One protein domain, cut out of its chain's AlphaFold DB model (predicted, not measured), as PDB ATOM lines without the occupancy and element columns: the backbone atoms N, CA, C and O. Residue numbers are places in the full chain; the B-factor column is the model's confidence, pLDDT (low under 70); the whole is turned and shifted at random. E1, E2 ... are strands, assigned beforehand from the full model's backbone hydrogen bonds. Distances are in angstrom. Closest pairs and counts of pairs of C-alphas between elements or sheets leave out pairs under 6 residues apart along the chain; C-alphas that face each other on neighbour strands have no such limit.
ATOM      1  N   ARG A 287      20.359   6.298   2.817       88.81
ATOM      2  CA  ARG A 287      21.803   6.063   2.684       88.81
ATOM      3  C   ARG A 287      22.618   7.156   3.357       88.81
ATOM      4  O   ARG A 287      23.579   6.825   4.036       88.81
ATOM      5  N   ASP A 288      22.170   8.401   3.214       90.25
ATOM      6  CA  ASP A 288      22.859   9.580   3.731       90.25
ATOM      7  C   ASP A 288      21.897  10.775   3.902       90.25
ATOM      8  O   ASP A 288      20.768  10.755   3.387       90.25
ATOM      9  N   MET A 289      22.303  11.805   4.644       91.44
ATOM     10  CA  MET A 289      21.537  13.031   4.867       91.44
ATOM     11  C   MET A 289      22.462  14.241   4.967       91.44
ATOM     12  O   MET A 289      23.501  14.141   5.585       91.44
ATOM     13  N   ALA A 290      22.015  15.392   4.450       87.50
ATOM     14  CA  ALA A 290      22.731  16.662   4.572       87.50
ATOM     15  C   ALA A 290      21.808  17.810   4.979       87.50
ATOM     16  O   ALA A 290      20.764  18.049   4.353       87.50
ATOM     17  N   ALA A 291      22.213  18.595   5.976       82.12
ATOM     18  CA  ALA A 291      21.487  19.790   6.403       82.12
ATOM     19  C   ALA A 291      22.217  21.092   6.039       82.12
ATOM     20  O   ALA A 291      23.274  21.426   6.570       82.12
ATOM     21  N   VAL A 292      21.607  21.914   5.176       70.44
ATOM     22  CA  VAL A 292      22.340  23.017   4.515       70.44
ATOM     23  C   VAL A 292      22.196  24.375   5.218       70.44
ATOM     24  O   VAL A 292      22.977  25.294   4.971       70.44
ATOM     25  N   VAL A 293      21.223  24.544   6.127       61.34
ATOM     26  CA  VAL A 293      20.902  25.863   6.718       61.34
ATOM     27  C   VAL A 293      21.069  25.900   8.229       61.34
ATOM     28  O   VAL A 293      20.294  25.319   8.977       61.34
ATOM     29  N   TRP A 294      22.071  26.661   8.677       54.25
ATOM     30  CA  TRP A 294      22.538  26.655  10.067       54.25
ATOM     31  C   TRP A 294      22.063  27.865  10.901       54.25
ATOM     32  O   TRP A 294      22.317  27.923  12.098       54.25
ATOM     33  N   PHE A 295      21.352  28.846  10.326       54.41
ATOM     34  CA  PHE A 295      21.011  30.106  11.027       54.41
ATOM     35  C   PHE A 295      19.535  30.530  10.958       54.41
ATOM     36  O   PHE A 295      19.212  31.639  11.387       54.41
ATOM     37  N   ALA A 296      18.647  29.681  10.436       58.38
ATOM     38  CA  ALA A 296      17.238  30.006  10.220       58.38
ATOM     39  C   ALA A 296      16.308  29.043  10.981       58.38
ATOM     40  O   ALA A 296      16.673  27.885  11.170       58.38
ATOM     41  N   PRO A 297      15.096  29.478  11.375       64.75
ATOM     42  CA  PRO A 297      14.071  28.573  11.901       64.75
ATOM     43  C   PRO A 297      13.566  27.574  10.847       64.75
ATOM     44  O   PRO A 297      12.935  26.596  11.224       64.75
ATOM     45  N   HIS A 298      13.860  27.801   9.561       77.19
ATOM     46  CA  HIS A 298      13.470  26.967   8.421       77.19
ATOM     47  C   HIS A 298      14.633  26.069   7.970       77.19
ATOM     48  O   HIS A 298      15.628  26.569   7.433       77.19
ATOM     49  N   ILE A 299      14.504  24.754   8.137       79.31
ATOM     50  CA  ILE A 299      15.528  23.760   7.785       79.31
ATOM     51  C   ILE A 299      15.240  23.147   6.414       79.31
ATOM     52  O   ILE A 299      14.088  22.838   6.114       79.31
ATOM     53  N   SER A 300      16.293  22.972   5.609       83.94
ATOM     54  CA  SER A 300      16.327  22.039   4.472       83.94
ATOM     55  C   SER A 300      17.177  20.843   4.868       83.94
ATOM     56  O   SER A 300      18.357  21.019   5.176       83.94
ATOM     57  N   LEU A 301      16.570  19.662   4.859       88.38
ATOM     58  CA  LEU A 301      17.247  18.386   5.022       88.38
ATOM     59  C   LEU A 301      17.160  17.633   3.696       88.38
ATOM     60  O   LEU A 301      16.065  17.247   3.281       88.38
ATOM     61  N   TYR A 302      18.298  17.447   3.041       91.06
ATOM     62  CA  TYR A 302      18.415  16.569   1.887       91.06
ATOM     63  C   TYR A 302      18.620  15.143   2.382       91.06
ATOM     64  O   TYR A 302      19.409  14.911   3.291       91.06
ATOM     65  N   VAL A 303      17.871  14.200   1.821       92.50
ATOM     66  CA  VAL A 303      17.886  12.794   2.226       92.50
ATOM     67  C   VAL A 303      18.156  11.947   0.992       92.50
ATOM     68  O   VAL A 303      17.320  11.896   0.084       92.50
ATOM     69  N   ALA A 304      19.324  11.307   0.964       91.38
ATOM     70  CA  ALA A 304      19.734  10.378  -0.078       91.38
ATOM     71  C   ALA A 304      19.084   9.008   0.154       91.38
ATOM     72  O   ALA A 304      19.135   8.448   1.257       91.38
ATOM     73  N   THR A 305      18.443   8.472  -0.884       91.50
ATOM     74  CA  THR A 305      17.724   7.194  -0.827       91.50
ATOM     75  C   THR A 305      17.976   6.361  -2.076       91.50
ATOM     76  O   THR A 305      18.493   6.857  -3.073       91.50
ATOM     77  N   ASP A 306      17.547   5.103  -2.037       85.62
ATOM     78  CA  ASP A 306      17.526   4.210  -3.199       85.62
ATOM     79  C   ASP A 306      16.440   4.543  -4.238       85.62
ATOM     80  O   ASP A 306      16.390   3.924  -5.297       85.62
ATOM     81  N   GLU A 307      15.575   5.519  -3.953       84.88
ATOM     82  CA  GLU A 307      14.498   5.964  -4.843       84.88
ATOM     83  C   GLU A 307      14.667   7.412  -5.341       84.88
ATOM     84  O   GLU A 307      13.851   7.900  -6.127       84.88
ATOM     85  N   GLY A 308      15.692   8.123  -4.874       86.44
ATOM     86  CA  GLY A 308      16.010   9.486  -5.290       86.44
ATOM     87  C   GLY A 308      16.505  10.363  -4.147       86.44
ATOM     88  O   GLY A 308      16.676   9.927  -3.004       86.44
ATOM     89  N   LEU A 309      16.687  11.644  -4.460       89.62
ATOM     90  CA  LEU A 309      16.990  12.675  -3.478       89.62
ATOM     91  C   LEU A 309      15.703  13.364  -3.018       89.62
ATOM     92  O   LEU A 309      14.945  13.909  -3.825       89.62
ATOM     93  N   PHE A 310      15.477  13.394  -1.708       89.44
ATOM     94  CA  PHE A 310      14.313  14.049  -1.119       89.44
ATOM     95  C   PHE A 310      14.724  15.285  -0.333       89.44
ATOM     96  O   PHE A 310      15.578  15.214   0.545       89.44
ATOM     97  N   LEU A 311      14.062  16.410  -0.596       88.94
ATOM     98  CA  LEU A 311      14.168  17.609   0.222       88.94
ATOM     99  C   LEU A 311      13.020  17.632   1.235       88.94
ATOM    100  O   LEU A 311      11.849  17.776   0.873       88.94
ATOM    101  N   VAL A 312      13.362  17.510   2.515       88.31
ATOM    102  CA  VAL A 312      12.442  17.643   3.645       88.31
ATOM    103  C   VAL A 312      12.629  19.023   4.266       88.31
ATOM    104  O   VAL A 312      13.680  19.326   4.831       88.31
ATOM    105  N   THR A 313      11.598  19.862   4.186       84.56
ATOM    106  CA  THR A 313      11.605  21.202   4.780       84.56
ATOM    107  C   THR A 313      10.673  21.282   5.974       84.56
ATOM    108  O   THR A 313       9.542  20.793   5.938       84.56
ATOM    109  N   PHE A 314      11.145  21.893   7.057       81.31
ATOM    110  CA  PHE A 314      10.356  22.076   8.272       81.31
ATOM    111  C   PHE A 314      10.857  23.261   9.092       81.31
ATOM    112  O   PHE A 314      12.032  23.631   9.038       81.31
ATOM    113  N   ASP A 315       9.956  23.809   9.902       78.75
ATOM    114  CA  ASP A 315      10.295  24.850  10.866       78.75
ATOM    115  C   ASP A 315      10.541  24.227  12.227       78.75
ATOM    116  O   ASP A 315       9.807  23.317  12.620       78.75
ATOM    117  N   TYR A 316      11.499  24.754  12.983       73.75
ATOM    118  CA  TYR A 316      11.721  24.338  14.365       73.75
ATOM    119  C   TYR A 316      11.756  25.514  15.342       73.75
ATOM    120  O   TYR A 316      12.170  26.626  15.018       73.75
ATOM    121  N   ASP A 317      11.328  25.239  16.572       67.88
ATOM    122  CA  ASP A 317      11.543  26.088  17.737       67.88
ATOM    123  C   ASP A 317      12.160  25.283  18.899       67.88
ATOM    124  O   ASP A 317      12.491  24.100  18.773       67.88
ATOM    125  N   ALA A 318      12.305  25.916  20.065       62.25
ATOM    126  CA  ALA A 318      12.842  25.282  21.270       62.25
ATOM    127  C   ALA A 318      12.023  24.068  21.778       62.25
ATOM    128  O   ALA A 318      12.514  23.307  22.612       62.25
ATOM    129  N   GLN A 319      10.781  23.885  21.316       63.22
ATOM    130  CA  GLN A 319       9.899  22.764  21.651       63.22
ATOM    131  C   GLN A 319       9.855  21.690  20.551       63.22
ATOM    132  O   GLN A 319       9.275  20.625  20.785       63.22
ATOM    133  N   GLY A 320      10.473  21.910  19.389       66.50
ATOM    134  CA  GLY A 320      10.590  20.961  18.280       66.50
ATOM    135  C   GLY A 320      10.006  21.498  16.970       66.50
ATOM    136  O   GLY A 320       9.876  22.708  16.818       66.50
ATOM    137  N   PRO A 321       9.674  20.627  16.001       72.88
ATOM    138  CA  PRO A 321       9.111  21.074  14.732       72.88
ATOM    139  C   PRO A 321       7.743  21.748  14.940       72.88
ATOM    140  O   PRO A 321       6.872  21.186  15.612       72.88
ATOM    141  N   THR A 322       7.562  22.953  14.395       69.88
ATOM    142  CA  THR A 322       6.356  23.792  14.582       69.88
ATOM    143  C   THR A 322       5.456  23.848  13.353       69.88
ATOM    144  O   THR A 322       4.248  24.055  13.493       69.88
ATOM    145  N   ILE A 323       6.014  23.612  12.166       69.06
ATOM    146  CA  ILE A 323       5.273  23.428  10.917       69.06
ATOM    147  C   ILE A 323       5.392  21.953  10.505       69.06
ATOM    148  O   ILE A 323       6.478  21.383  10.647       69.06
ATOM    149  N   PRO A 324       4.303  21.307  10.032       73.69
ATOM    150  CA  PRO A 324       4.391  19.966   9.461       73.69
ATOM    151  C   PRO A 324       5.461  19.937   8.377       73.69
ATOM    152  O   PRO A 324       5.495  20.835   7.537       73.69
ATOM    153  N   ALA A 325       6.315  18.915   8.387       72.38
ATOM    154  CA  ALA A 325       7.325  18.811   7.352       72.38
ATOM    155  C   ALA A 325       6.634  18.685   5.988       72.38
ATOM    156  O   ALA A 325       5.641  17.960   5.849       72.38
ATOM    157  N   SER A 326       7.149  19.399   4.995       76.06
ATOM    158  CA  SER A 326       6.829  19.142   3.598       76.06
ATOM    159  C   SER A 326       7.991  18.415   2.948       76.06
ATOM    160  O   SER A 326       9.149  18.669   3.276       76.06
ATOM    161  N   THR A 327       7.674  17.512   2.032       78.12
ATOM    162  CA  THR A 327       8.680  16.754   1.298       78.12
ATOM    163  C   THR A 327       8.426  16.897  -0.176       78.12
ATOM    164  O   THR A 327       7.297  16.732  -0.637       78.12
ATOM    165  N   TYR A 328       9.500  17.191  -0.888       79.81
ATOM    166  CA  TYR A 328       9.525  17.271  -2.330       79.81
ATOM    167  C   TYR A 328      10.641  16.342  -2.789       79.81
ATOM    168  O   TYR A 328      11.781  16.474  -2.342       79.81
ATOM    169  N   GLN A 329      10.304  15.367  -3.628       79.81
ATOM    170  CA  GLN A 329      11.325  14.650  -4.379       79.81
ATOM    171  C   GLN A 329      11.941  15.650  -5.353       79.81
ATOM    172  O   GLN A 329      11.208  16.407  -5.996       79.81
ATOM    173  N   ILE A 330      13.268  15.707  -5.411       75.62
ATOM    174  CA  ILE A 330      13.960  16.562  -6.370       75.62
ATOM    175  C   ILE A 330      13.834  15.896  -7.740       75.62
ATOM    176  O   ILE A 330      14.644  15.061  -8.127       75.62
ATOM    177  N   ASP A 331      12.752  16.241  -8.432       65.25
ATOM    178  CA  ASP A 331      12.438  15.785  -9.781       65.25
ATOM    179  C   ASP A 331      13.048  16.773 -10.779       65.25
ATOM    180  O   ASP A 331      12.449  17.787 -11.148       65.25
ATOM    181  N   HIS A 332      14.319  16.549 -11.106       64.25
ATOM    182  CA  HIS A 332      15.062  17.368 -12.054       64.25
ATOM    183  C   HIS A 332      15.661  16.459 -13.124       64.25
ATOM    184  O   HIS A 332      16.183  15.392 -12.808       64.25
ATOM    185  N   SER A 333      15.639  16.923 -14.376       56.66
ATOM    186  CA  SER A 333      16.050  16.174 -15.576       56.66
ATOM    187  C   SER A 333      17.329  15.312 -15.433       56.66
ATOM    188  O   SER A 333      17.284  14.176 -15.901       56.66
ATOM    189  N   PRO A 334      18.408  15.740 -14.737       56.66
ATOM    190  CA  PRO A 334      19.605  14.924 -14.540       56.66
ATOM    191  C   PRO A 334      19.433  13.727 -13.585       56.66
ATOM    192  O   PRO A 334      20.162  12.756 -13.737       56.66
ATOM    193  N   PHE A 335      18.506  13.774 -12.617       60.38
ATOM    194  CA  PHE A 335      18.252  12.701 -11.633       60.38
ATOM    195  C   PHE A 335      17.232  11.660 -12.108       60.38
ATOM    196  O   PHE A 335      17.091  10.608 -11.488       60.38
ATOM    197  N   THR A 336      16.512  11.942 -13.198       61.19
ATOM    198  CA  THR A 336      15.410  11.104 -13.707       61.19
ATOM    199  C   THR A 336      15.821   9.645 -13.916       61.19
ATOM    200  O   THR A 336      15.030   8.736 -13.675       61.19
ATOM    201  N   TYR A 337      17.068   9.424 -14.339       60.34
ATOM    202  CA  TYR A 337      17.606   8.106 -14.698       60.34
ATOM    203  C   TYR A 337      18.639   7.583 -13.696       60.34
ATOM    204  O   TYR A 337      19.230   6.528 -13.909       60.34
ATOM    205  N   ASP A 338      18.843   8.319 -12.605       67.12
ATOM    206  CA  ASP A 338      19.929   8.109 -11.658       67.12
ATOM    207  C   ASP A 338      19.425   8.300 -10.220       67.12
ATOM    208  O   ASP A 338      19.804   9.215  -9.486       67.12
ATOM    209  N   THR A 339      18.452   7.462  -9.860       73.50
ATOM    210  CA  THR A 339      17.658   7.596  -8.634       73.50
ATOM    211  C   THR A 339      18.299   6.941  -7.411       73.50
ATOM    212  O   THR A 339      17.915   7.262  -6.293       73.50
ATOM    213  N   ASP A 340      19.290   6.062  -7.571       78.56
ATOM    214  CA  ASP A 340      19.994   5.459  -6.432       78.56
ATOM    215  C   ASP A 340      21.091   6.408  -5.921       78.56
ATOM    216  O   ASP A 340      22.267   6.311  -6.290       78.56
ATOM    217  N   VAL A 341      20.683   7.355  -5.075       86.00
ATOM    218  CA  VAL A 341      21.542   8.407  -4.527       86.00
ATOM    219  C   VAL A 341      22.372   7.843  -3.382       86.00
ATOM    220  O   VAL A 341      21.820   7.446  -2.358       86.00
ATOM    221  N   GLN A 342      23.693   7.808  -3.555       83.81
ATOM    222  CA  GLN A 342      24.624   7.163  -2.629       83.81
ATOM    223  C   GLN A 342      24.955   8.041  -1.424       83.81
ATOM    224  O   GLN A 342      24.865   7.546  -0.302       83.81
ATOM    225  N   ALA A 343      25.291   9.311  -1.655       86.44
ATOM    226  CA  ALA A 343      25.685  10.249  -0.610       86.44
ATOM    227  C   ALA A 343      25.247  11.680  -0.933       86.44
ATOM    228  O   ALA A 343      24.989  12.036  -2.092       86.44
ATOM    229  N   VAL A 344      25.150  12.509   0.100       87.75
ATOM    230  CA  VAL A 344      24.859  13.932  -0.012       87.75
ATOM    231  C   VAL A 344      25.570  14.687   1.104       87.75
ATOM    232  O   VAL A 344      25.427  14.344   2.264       87.75
ATOM    233  N   ASP A 345      26.259  15.773   0.762       85.44
ATOM    234  CA  ASP A 345      26.874  16.678   1.743       85.44
ATOM    235  C   ASP A 345      26.612  18.136   1.337       85.44
ATOM    236  O   ASP A 345      26.498  18.469   0.153       85.44
ATOM    237  N   GLY A 346      26.459  19.033   2.305       75.62
ATOM    238  CA  GLY A 346      25.976  20.390   2.089       75.62
ATOM    239  C   GLY A 346      26.692  21.447   2.911       75.62
ATOM    240  O   GLY A 346      27.049  21.247   4.069       75.62
ATOM    241  N   ARG A 347      26.845  22.649   2.337       69.94
ATOM    242  CA  ARG A 347      27.392  23.790   3.072       69.94
ATOM    243  C   ARG A 347      26.823  25.155   2.672       69.94
ATOM    244  O   ARG A 347      26.494  25.448   1.525       69.94
ATOM    245  N   TYR A 348      26.774  26.045   3.664       63.28
ATOM    246  CA  TYR A 348      26.407  27.453   3.530       63.28
ATOM    247  C   TYR A 348      27.469  28.307   2.819       63.28
ATOM    248  O   TYR A 348      28.609  28.379   3.287       63.28
ATOM    249  N   VAL A 349      27.072  29.047   1.772       61.50
ATOM    250  CA  VAL A 349      27.949  30.003   1.080       61.50
ATOM    251  C   VAL A 349      27.184  31.259   0.639       61.50
ATOM    252  O   VAL A 349      26.450  31.267  -0.343       61.50
ATOM    253  N   SER A 350      27.509  32.372   1.297       58.69
ATOM    254  CA  SER A 350      27.137  33.763   0.987       58.69
ATOM    255  C   SER A 350      25.866  34.313   1.652       58.69
ATOM    256  O   SER A 350      24.777  33.751   1.574       58.69
ATOM    257  N   ARG A 351      26.036  35.484   2.291       57.94
ATOM    258  CA  ARG A 351      24.948  36.425   2.570       57.94
ATOM    259  C   ARG A 351      24.836  37.354   1.383       57.94
ATOM    260  O   ARG A 351      25.756  38.144   1.144       57.94
ATOM    261  N   GLY A 352      23.713  37.314   0.685       54.12
ATOM    262  CA  GLY A 352      23.394  38.392  -0.230       54.12
ATOM    263  C   GLY A 352      23.217  39.685   0.570       54.12
ATOM    264  O   GLY A 352      22.404  39.759   1.489       54.12
ATOM    265  N   PHE A 353      23.978  40.744   0.270       57.16
ATOM    266  CA  PHE A 353      23.562  42.066   0.740       57.16
ATOM    267  C   PHE A 353      22.255  42.393   0.018       57.16
ATOM    268  O   PHE A 353      22.222  42.406  -1.214       57.16
ATOM    269  N   TYR A 354      21.181  42.625   0.779       48.50
ATOM    270  CA  TYR A 354      19.864  42.964   0.238       48.50
ATOM    271  C   TYR A 354      19.994  43.952  -0.939       48.50
ATOM    272  O   TYR A 354      20.635  44.999  -0.778       48.50
ATOM    273  N   PRO A 355      19.421  43.657  -2.123       53.75
ATOM    274  CA  PRO A 355      18.313  42.731  -2.390       53.75
ATOM    275  C   PRO A 355      18.722  41.332  -2.906       53.75
ATOM    276  O   PRO A 355      17.913  40.676  -3.556       53.75
ATOM    277  N   ILE A 356      19.963  40.891  -2.694       61.41
ATOM    278  CA  ILE A 356      20.456  39.613  -3.238       61.41
ATOM    279  C   ILE A 356      19.957  38.436  -2.360       61.41
ATOM    280  O   ILE A 356      20.143  38.508  -1.147       61.41
ATOM    281  N   PRO A 357      19.320  37.390  -2.929       67.44
ATOM    282  CA  PRO A 357      18.926  36.162  -2.221       67.44
ATOM    283  C   PRO A 357      20.112  35.405  -1.603       67.44
ATOM    284  O   PRO A 357      21.212  35.435  -2.157       67.44
ATOM    285  N   ASP A 358      19.875  34.673  -0.512       72.62
ATOM    286  CA  ASP A 358      20.867  33.741   0.040       72.62
ATOM    287  C   ASP A 358      20.912  32.463  -0.811       72.62
ATOM    288  O   ASP A 358      19.882  32.008  -1.317       72.62
ATOM    289  N   THR A 359      22.109  31.899  -0.980       76.56
ATOM    290  CA  THR A 359      22.347  30.694  -1.787       76.56
ATOM    291  C   THR A 359      23.066  29.632  -0.959       76.56
ATOM    292  O   THR A 359      23.948  29.943  -0.162       76.56
ATOM    293  N   PHE A 360      22.687  28.374  -1.145       77.56
ATOM    294  CA  PHE A 360      23.202  27.224  -0.414       77.56
ATOM    295  C   PHE A 360      23.610  26.145  -1.411       77.56
ATOM    296  O   PHE A 360      22.878  25.918  -2.371       77.56
ATOM    297  N   TYR A 361      24.761  25.509  -1.194       78.69
ATOM    298  CA  TYR A 361      25.281  24.501  -2.113       78.69
ATOM    299  C   TYR A 361      25.346  23.134  -1.442       78.69
ATOM    300  O   TYR A 361      25.652  23.024  -0.252       78.69
ATOM    301  N   SER A 362      25.061  22.092  -2.209       82.06
ATOM    302  CA  SER A 362      25.232  20.706  -1.781       82.06
ATOM    303  C   SER A 362      25.781  19.879  -2.923       82.06
ATOM    304  O   SER A 362      25.546  20.192  -4.087       82.06
ATOM    305  N   MET A 363      26.521  18.836  -2.595       83.25
ATOM    306  CA  MET A 363      26.952  17.821  -3.534       83.25
ATOM    307  C   MET A 363      26.165  16.551  -3.298       83.25
ATOM    308  O   MET A 363      25.872  16.197  -2.164       83.25
ATOM    309  N   VAL A 364      25.838  15.879  -4.389       83.38
ATOM    310  CA  VAL A 364      25.082  14.636  -4.390       83.38
ATOM    311  C   VAL A 364      25.828  13.659  -5.267       83.38
ATOM    312  O   VAL A 364      26.155  14.003  -6.404       83.38
ATOM    313  N   SER A 365      26.074  12.458  -4.764       79.94
ATOM    314  CA  SER A 365      26.591  11.364  -5.571       79.94
ATOM    315  C   SER A 365      25.545  10.298  -5.813       79.94
ATOM    316  O   SER A 365      24.683  10.013  -4.982       79.94
ATOM    317  N   THR A 366      25.659   9.669  -6.965       76.69
ATOM    318  CA  THR A 366      24.863   8.515  -7.354       76.69
ATOM    319  C   THR A 366      25.790   7.402  -7.839       76.69
ATOM    320  O   THR A 366      27.019   7.501  -7.747       76.69
ATOM    321  N   ASN A 367      25.215   6.325  -8.375       69.62
ATOM    322  CA  ASN A 367      26.008   5.263  -8.991       69.62
ATOM    323  C   ASN A 367      26.720   5.707 -10.270       69.62
ATOM    324  O   ASN A 367      27.646   5.025 -10.718       69.62
ATOM    325  N   TYR A 368      26.277   6.813 -10.860       65.38
ATOM    326  CA  TYR A 368      26.595   7.149 -12.232       65.38
ATOM    327  C   TYR A 368      27.153   8.569 -12.401       65.38
ATOM    328  O   TYR A 368      27.993   8.764 -13.280       65.38
ATOM    329  N   ASN A 369      26.769   9.524 -11.546       69.19
ATOM    330  CA  ASN A 369      27.139  10.936 -11.644       69.19
ATOM    331  C   ASN A 369      27.297  11.631 -10.286       69.19
ATOM    332  O   ASN A 369      26.884  11.148  -9.232       69.19
ATOM    333  N   ILE A 370      27.839  12.853 -10.351       74.50
ATOM    334  CA  ILE A 370      27.864  13.808  -9.242       74.50
ATOM    335  C   ILE A 370      27.152  15.095  -9.650       74.50
ATOM    336  O   ILE A 370      27.466  15.709 -10.678       74.50
ATOM    337  N   TYR A 371      26.252  15.545  -8.786       77.69
ATOM    338  CA  TYR A 371      25.462  16.750  -8.975       77.69
ATOM    339  C   TYR A 371      25.785  17.792  -7.908       77.69
ATOM    340  O   TYR A 371      25.983  17.476  -6.738       77.69
ATOM    341  N   GLU A 372      25.805  19.056  -8.313       80.19
ATOM    342  CA  GLU A 372      25.751  20.209  -7.425       80.19
ATOM    343  C   GLU A 372      24.308  20.705  -7.352       80.19
ATOM    344  O   GLU A 372      23.678  21.010  -8.369       80.19
ATOM    345  N   LEU A 373      23.789  20.800  -6.136       84.06
ATOM    346  CA  LEU A 373      22.543  21.481  -5.834       84.06
ATOM    347  C   LEU A 373      22.858  22.910  -5.426       84.06
ATOM    348  O   LEU A 373      23.760  23.153  -4.627       84.06
ATOM    349  N   LYS A 374      22.050  23.841  -5.911       84.06
ATOM    350  CA  LYS A 374      22.080  25.247  -5.541       84.06
ATOM    351  C   LYS A 374      20.685  25.681  -5.119       84.06
ATOM    352  O   LYS A 374      19.823  25.978  -5.943       84.06
ATOM    353  N   GLU A 375      20.474  25.734  -3.815       84.00
ATOM    354  CA  GLU A 375      19.227  26.166  -3.199       84.00
ATOM    355  C   GLU A 375      19.233  27.687  -2.991       84.00
ATOM    356  O   GLU A 375      20.142  28.251  -2.381       84.00
ATOM    357  N   ILE A 376      18.202  28.365  -3.493       81.56
ATOM    358  CA  ILE A 376      18.041  29.822  -3.448       81.56
ATOM    359  C   ILE A 376      16.912  30.166  -2.477       81.56
ATOM    360  O   ILE A 376      15.825  29.590  -2.555       81.56
ATOM    361  N   ARG A 377      17.124  31.141  -1.584       78.06
ATOM    362  CA  ARG A 377      16.136  31.545  -0.566       78.06
ATOM    363  C   ARG A 377      15.851  33.039  -0.530       78.06
ATOM    364  O   ARG A 377      16.737  33.868  -0.729       78.06
ATOM    365  N   THR A 378      14.629  33.403  -0.139       71.44
ATOM    366  CA  THR A 378      14.357  34.755   0.381       71.44
ATOM    367  C   THR A 378      14.949  34.875   1.783       71.44
ATOM    368  O   THR A 378      14.520  34.122   2.648       71.44
ATOM    369  N   ASP A 379      15.880  35.797   2.019       60.56
ATOM    370  CA  ASP A 379      16.435  36.200   3.330       60.56
ATOM    371  C   ASP A 379      15.547  35.885   4.569       60.56
ATOM    372  O   ASP A 379      14.473  36.480   4.709       60.56
ATOM    373  N   PRO A 380      15.979  35.041   5.534       57.25
ATOM    374  CA  PRO A 380      16.434  33.650   5.470       57.25
ATOM    375  C   PRO A 380      15.258  32.696   5.811       57.25
ATOM    376  O   PRO A 380      15.199  32.078   6.876       57.25
ATOM    377  N   GLY A 381      14.263  32.648   4.930       67.12
ATOM    378  CA  GLY A 381      12.962  32.011   5.125       67.12
ATOM    379  C   GLY A 381      12.706  30.846   4.170       67.12
ATOM    380  O   GLY A 381      13.098  29.713   4.433       67.12
ATOM    381  N   THR A 382      12.017  31.128   3.065       72.81
ATOM    382  CA  THR A 382      11.465  30.123   2.147       72.81
ATOM    383  C   THR A 382      12.435  29.747   1.025       72.81
ATOM    384  O   THR A 382      13.071  30.624   0.435       72.81
ATOM    385  N   VAL A 383      12.495  28.448   0.703       78.88
ATOM    386  CA  VAL A 383      13.124  27.926  -0.522       78.88
ATOM    387  C   VAL A 383      12.368  28.464  -1.733       78.88
ATOM    388  O   VAL A 383      11.174  28.214  -1.887       78.88
ATOM    389  N   LEU A 384      13.054  29.248  -2.558       81.00
ATOM    390  CA  LEU A 384      12.519  29.791  -3.804       81.00
ATOM    391  C   LEU A 384      12.712  28.826  -4.966       81.00
ATOM    392  O   LEU A 384      11.818  28.690  -5.795       81.00
ATOM    393  N   ASP A 385      13.901  28.235  -5.039       83.62
ATOM    394  CA  ASP A 385      14.355  27.432  -6.165       83.62
ATOM    395  C   ASP A 385      15.472  26.490  -5.705       83.62
ATOM    396  O   ASP A 385      16.238  26.836  -4.800       83.62
ATOM    397  N   VAL A 386      15.569  25.322  -6.331       84.50
ATOM    398  CA  VAL A 386      16.685  24.383  -6.170       84.50
ATOM    399  C   VAL A 386      17.173  24.049  -7.569       84.50
ATOM    400  O   VAL A 386      16.491  23.368  -8.329       84.50
ATOM    401  N   GLN A 387      18.352  24.555  -7.911       84.94
ATOM    402  CA  GLN A 387      18.972  24.336  -9.212       84.94
ATOM    403  C   GLN A 387      19.903  23.136  -9.112       84.94
ATOM    404  O   GLN A 387      20.711  23.069  -8.190       84.94
ATOM    405  N   VAL A 388      19.811  22.207 -10.058       80.19
ATOM    406  CA  VAL A 388      20.684  21.030 -10.125       80.19
ATOM    407  C   VAL A 388      21.609  21.173 -11.323       80.19
ATOM    408  O   VAL A 388      21.150  21.460 -12.427       80.19
ATOM    409  N   SER A 389      22.907  20.982 -11.116       72.81
ATOM    410  CA  SER A 389      23.921  21.002 -12.172       72.81
ATOM    411  C   SER A 389      24.799  19.761 -12.082       72.81
ATOM    412  O   SER A 389      25.298  19.436 -11.012       72.81
ATOM    413  N   GLU A 390      25.020  19.074 -13.197       71.44
ATOM    414  CA  GLU A 390      26.047  18.034 -13.282       71.44
ATOM    415  C   GLU A 390      27.431  18.699 -13.260       71.44
ATOM    416  O   GLU A 390      27.670  19.662 -13.993       71.44
ATOM    417  N   ILE A 391      28.337  18.226 -12.400       64.75
ATOM    418  CA  ILE A 391      29.648  18.870 -12.187       64.75
ATOM    419  C   ILE A 391      30.840  17.996 -12.590       64.75
ATOM    420  O   ILE A 391      31.982  18.365 -12.318       64.75
ATOM    421  N   VAL A 392      30.595  16.846 -13.225       56.31
ATOM    422  CA  VAL A 392      31.621  15.855 -13.606       56.31
ATOM    423  C   VAL A 392      31.884  15.740 -15.107       56.31
ATOM    424  O   VAL A 392      32.678  14.882 -15.502       56.31
ATOM    425  N   SER A 393      31.336  16.639 -15.937       48.84
ATOM    426  CA  SER A 393      31.688  16.737 -17.360       48.84
ATOM    427  C   SER A 393      33.218  16.847 -17.503       48.84
ATOM    428  O   SER A 393      33.788  17.911 -17.262       48.84
ATOM    429  N   GLY A 394      33.917  15.745 -17.804       48.12
ATOM    430  CA  GLY A 394      35.390  15.738 -17.857       48.12
ATOM    431  C   GLY A 394      36.211  14.630 -17.151       48.12
ATOM    432  O   GLY A 394      37.426  14.670 -17.303       48.12
ATOM    433  N   THR A 395      35.654  13.625 -16.459       41.66
ATOM    434  CA  THR A 395      36.422  12.611 -15.689       41.66
ATOM    435  C   THR A 395      36.336  11.074 -15.980       41.66
ATOM    436  O   THR A 395      35.878  10.364 -15.107       41.66
ATOM    437  N   TYR A 396      36.855  10.500 -17.086       48.22
ATOM    438  CA  TYR A 396      37.185   9.049 -17.350       48.22
ATOM    439  C   TYR A 396      37.185   8.450 -18.772       48.22
ATOM    440  O   TYR A 396      37.916   9.010 -19.562       48.22
ATOM    441  N   PRO A 397      36.740   7.232 -19.117       52.50
ATOM    442  CA  PRO A 397      35.986   7.033 -20.372       52.50
ATOM    443  C   PRO A 397      35.059   5.800 -20.365       52.50
ATOM    444  O   PRO A 397      35.324   4.827 -19.666       52.50
TER     445      PRO A 397
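What this domain is: This is residues 287 to 397 of the 1107 residues of an uncharacterized protein of candidate division Zixibacteria bacterium (UniProt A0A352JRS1). Two antiparallel four-stranded sheets lie face to face as a sandwich, closest where edge strands E1 and E5 meet and apart at the other edges, E4 and E8. The strands of the two sheets run nearly along one another, at 15 degrees. The printed part has 111 residues, all strand in class, with E1 to E8 in chain order forming two meanders, each strand the antiparallel neighbour of the one before: E1 E2 E3 E4 and E5 E6 E7 E8. It is compact, with a radius of gyration of the C-alphas of 14.4 A, yet elongated, spanning 49 by 30 by 19 A.

How they stand to each other: In the twisted sheet of E5, residues 341 to 348, E6, 358 to 366, E7, 370 to 377, and E8, 383 to 390, N 345 and O 363 are 3.0 A apart, N 362 and O 373 2.9 A, and N 374 and O 387 2.8 A, within hydrogen-bond range. In the sheet of E1, residues 287 to 291, E2, 298 to 305, E3, 308 to 317, and E4, 326 to 329, N 290 and O 302 are 2.9 A apart, N 301 and O 312 2.9 A, and N 311 and O 328 2.9 A. Between sheets, the closest C-alphas of E1 and E5 are those of Ala 290 and Asp 345, 5.0 A apart. E2 and E6 are near each other, with 8 pairs of C-alphas within 10 A.

Where its parts are: E3 is 28.7 A long, E6 26.6 A and E7 23.0 A. E1 begins at C-alpha 287 (21.803, 6.063, 2.684), and E8 ends at C-alpha 390 (26.047, 18.034, -13.282).

The domain as a whole: The C-alphas farthest apart, of Gln 319 and Pro 397, are 51.9 A apart. The printed part has no cut. The link E4 to E5 is long, 11 residues. Mean pLDDT of the printed part is 73.2; 43 residues are under 70, among them 347 to 357 and 391 to 397.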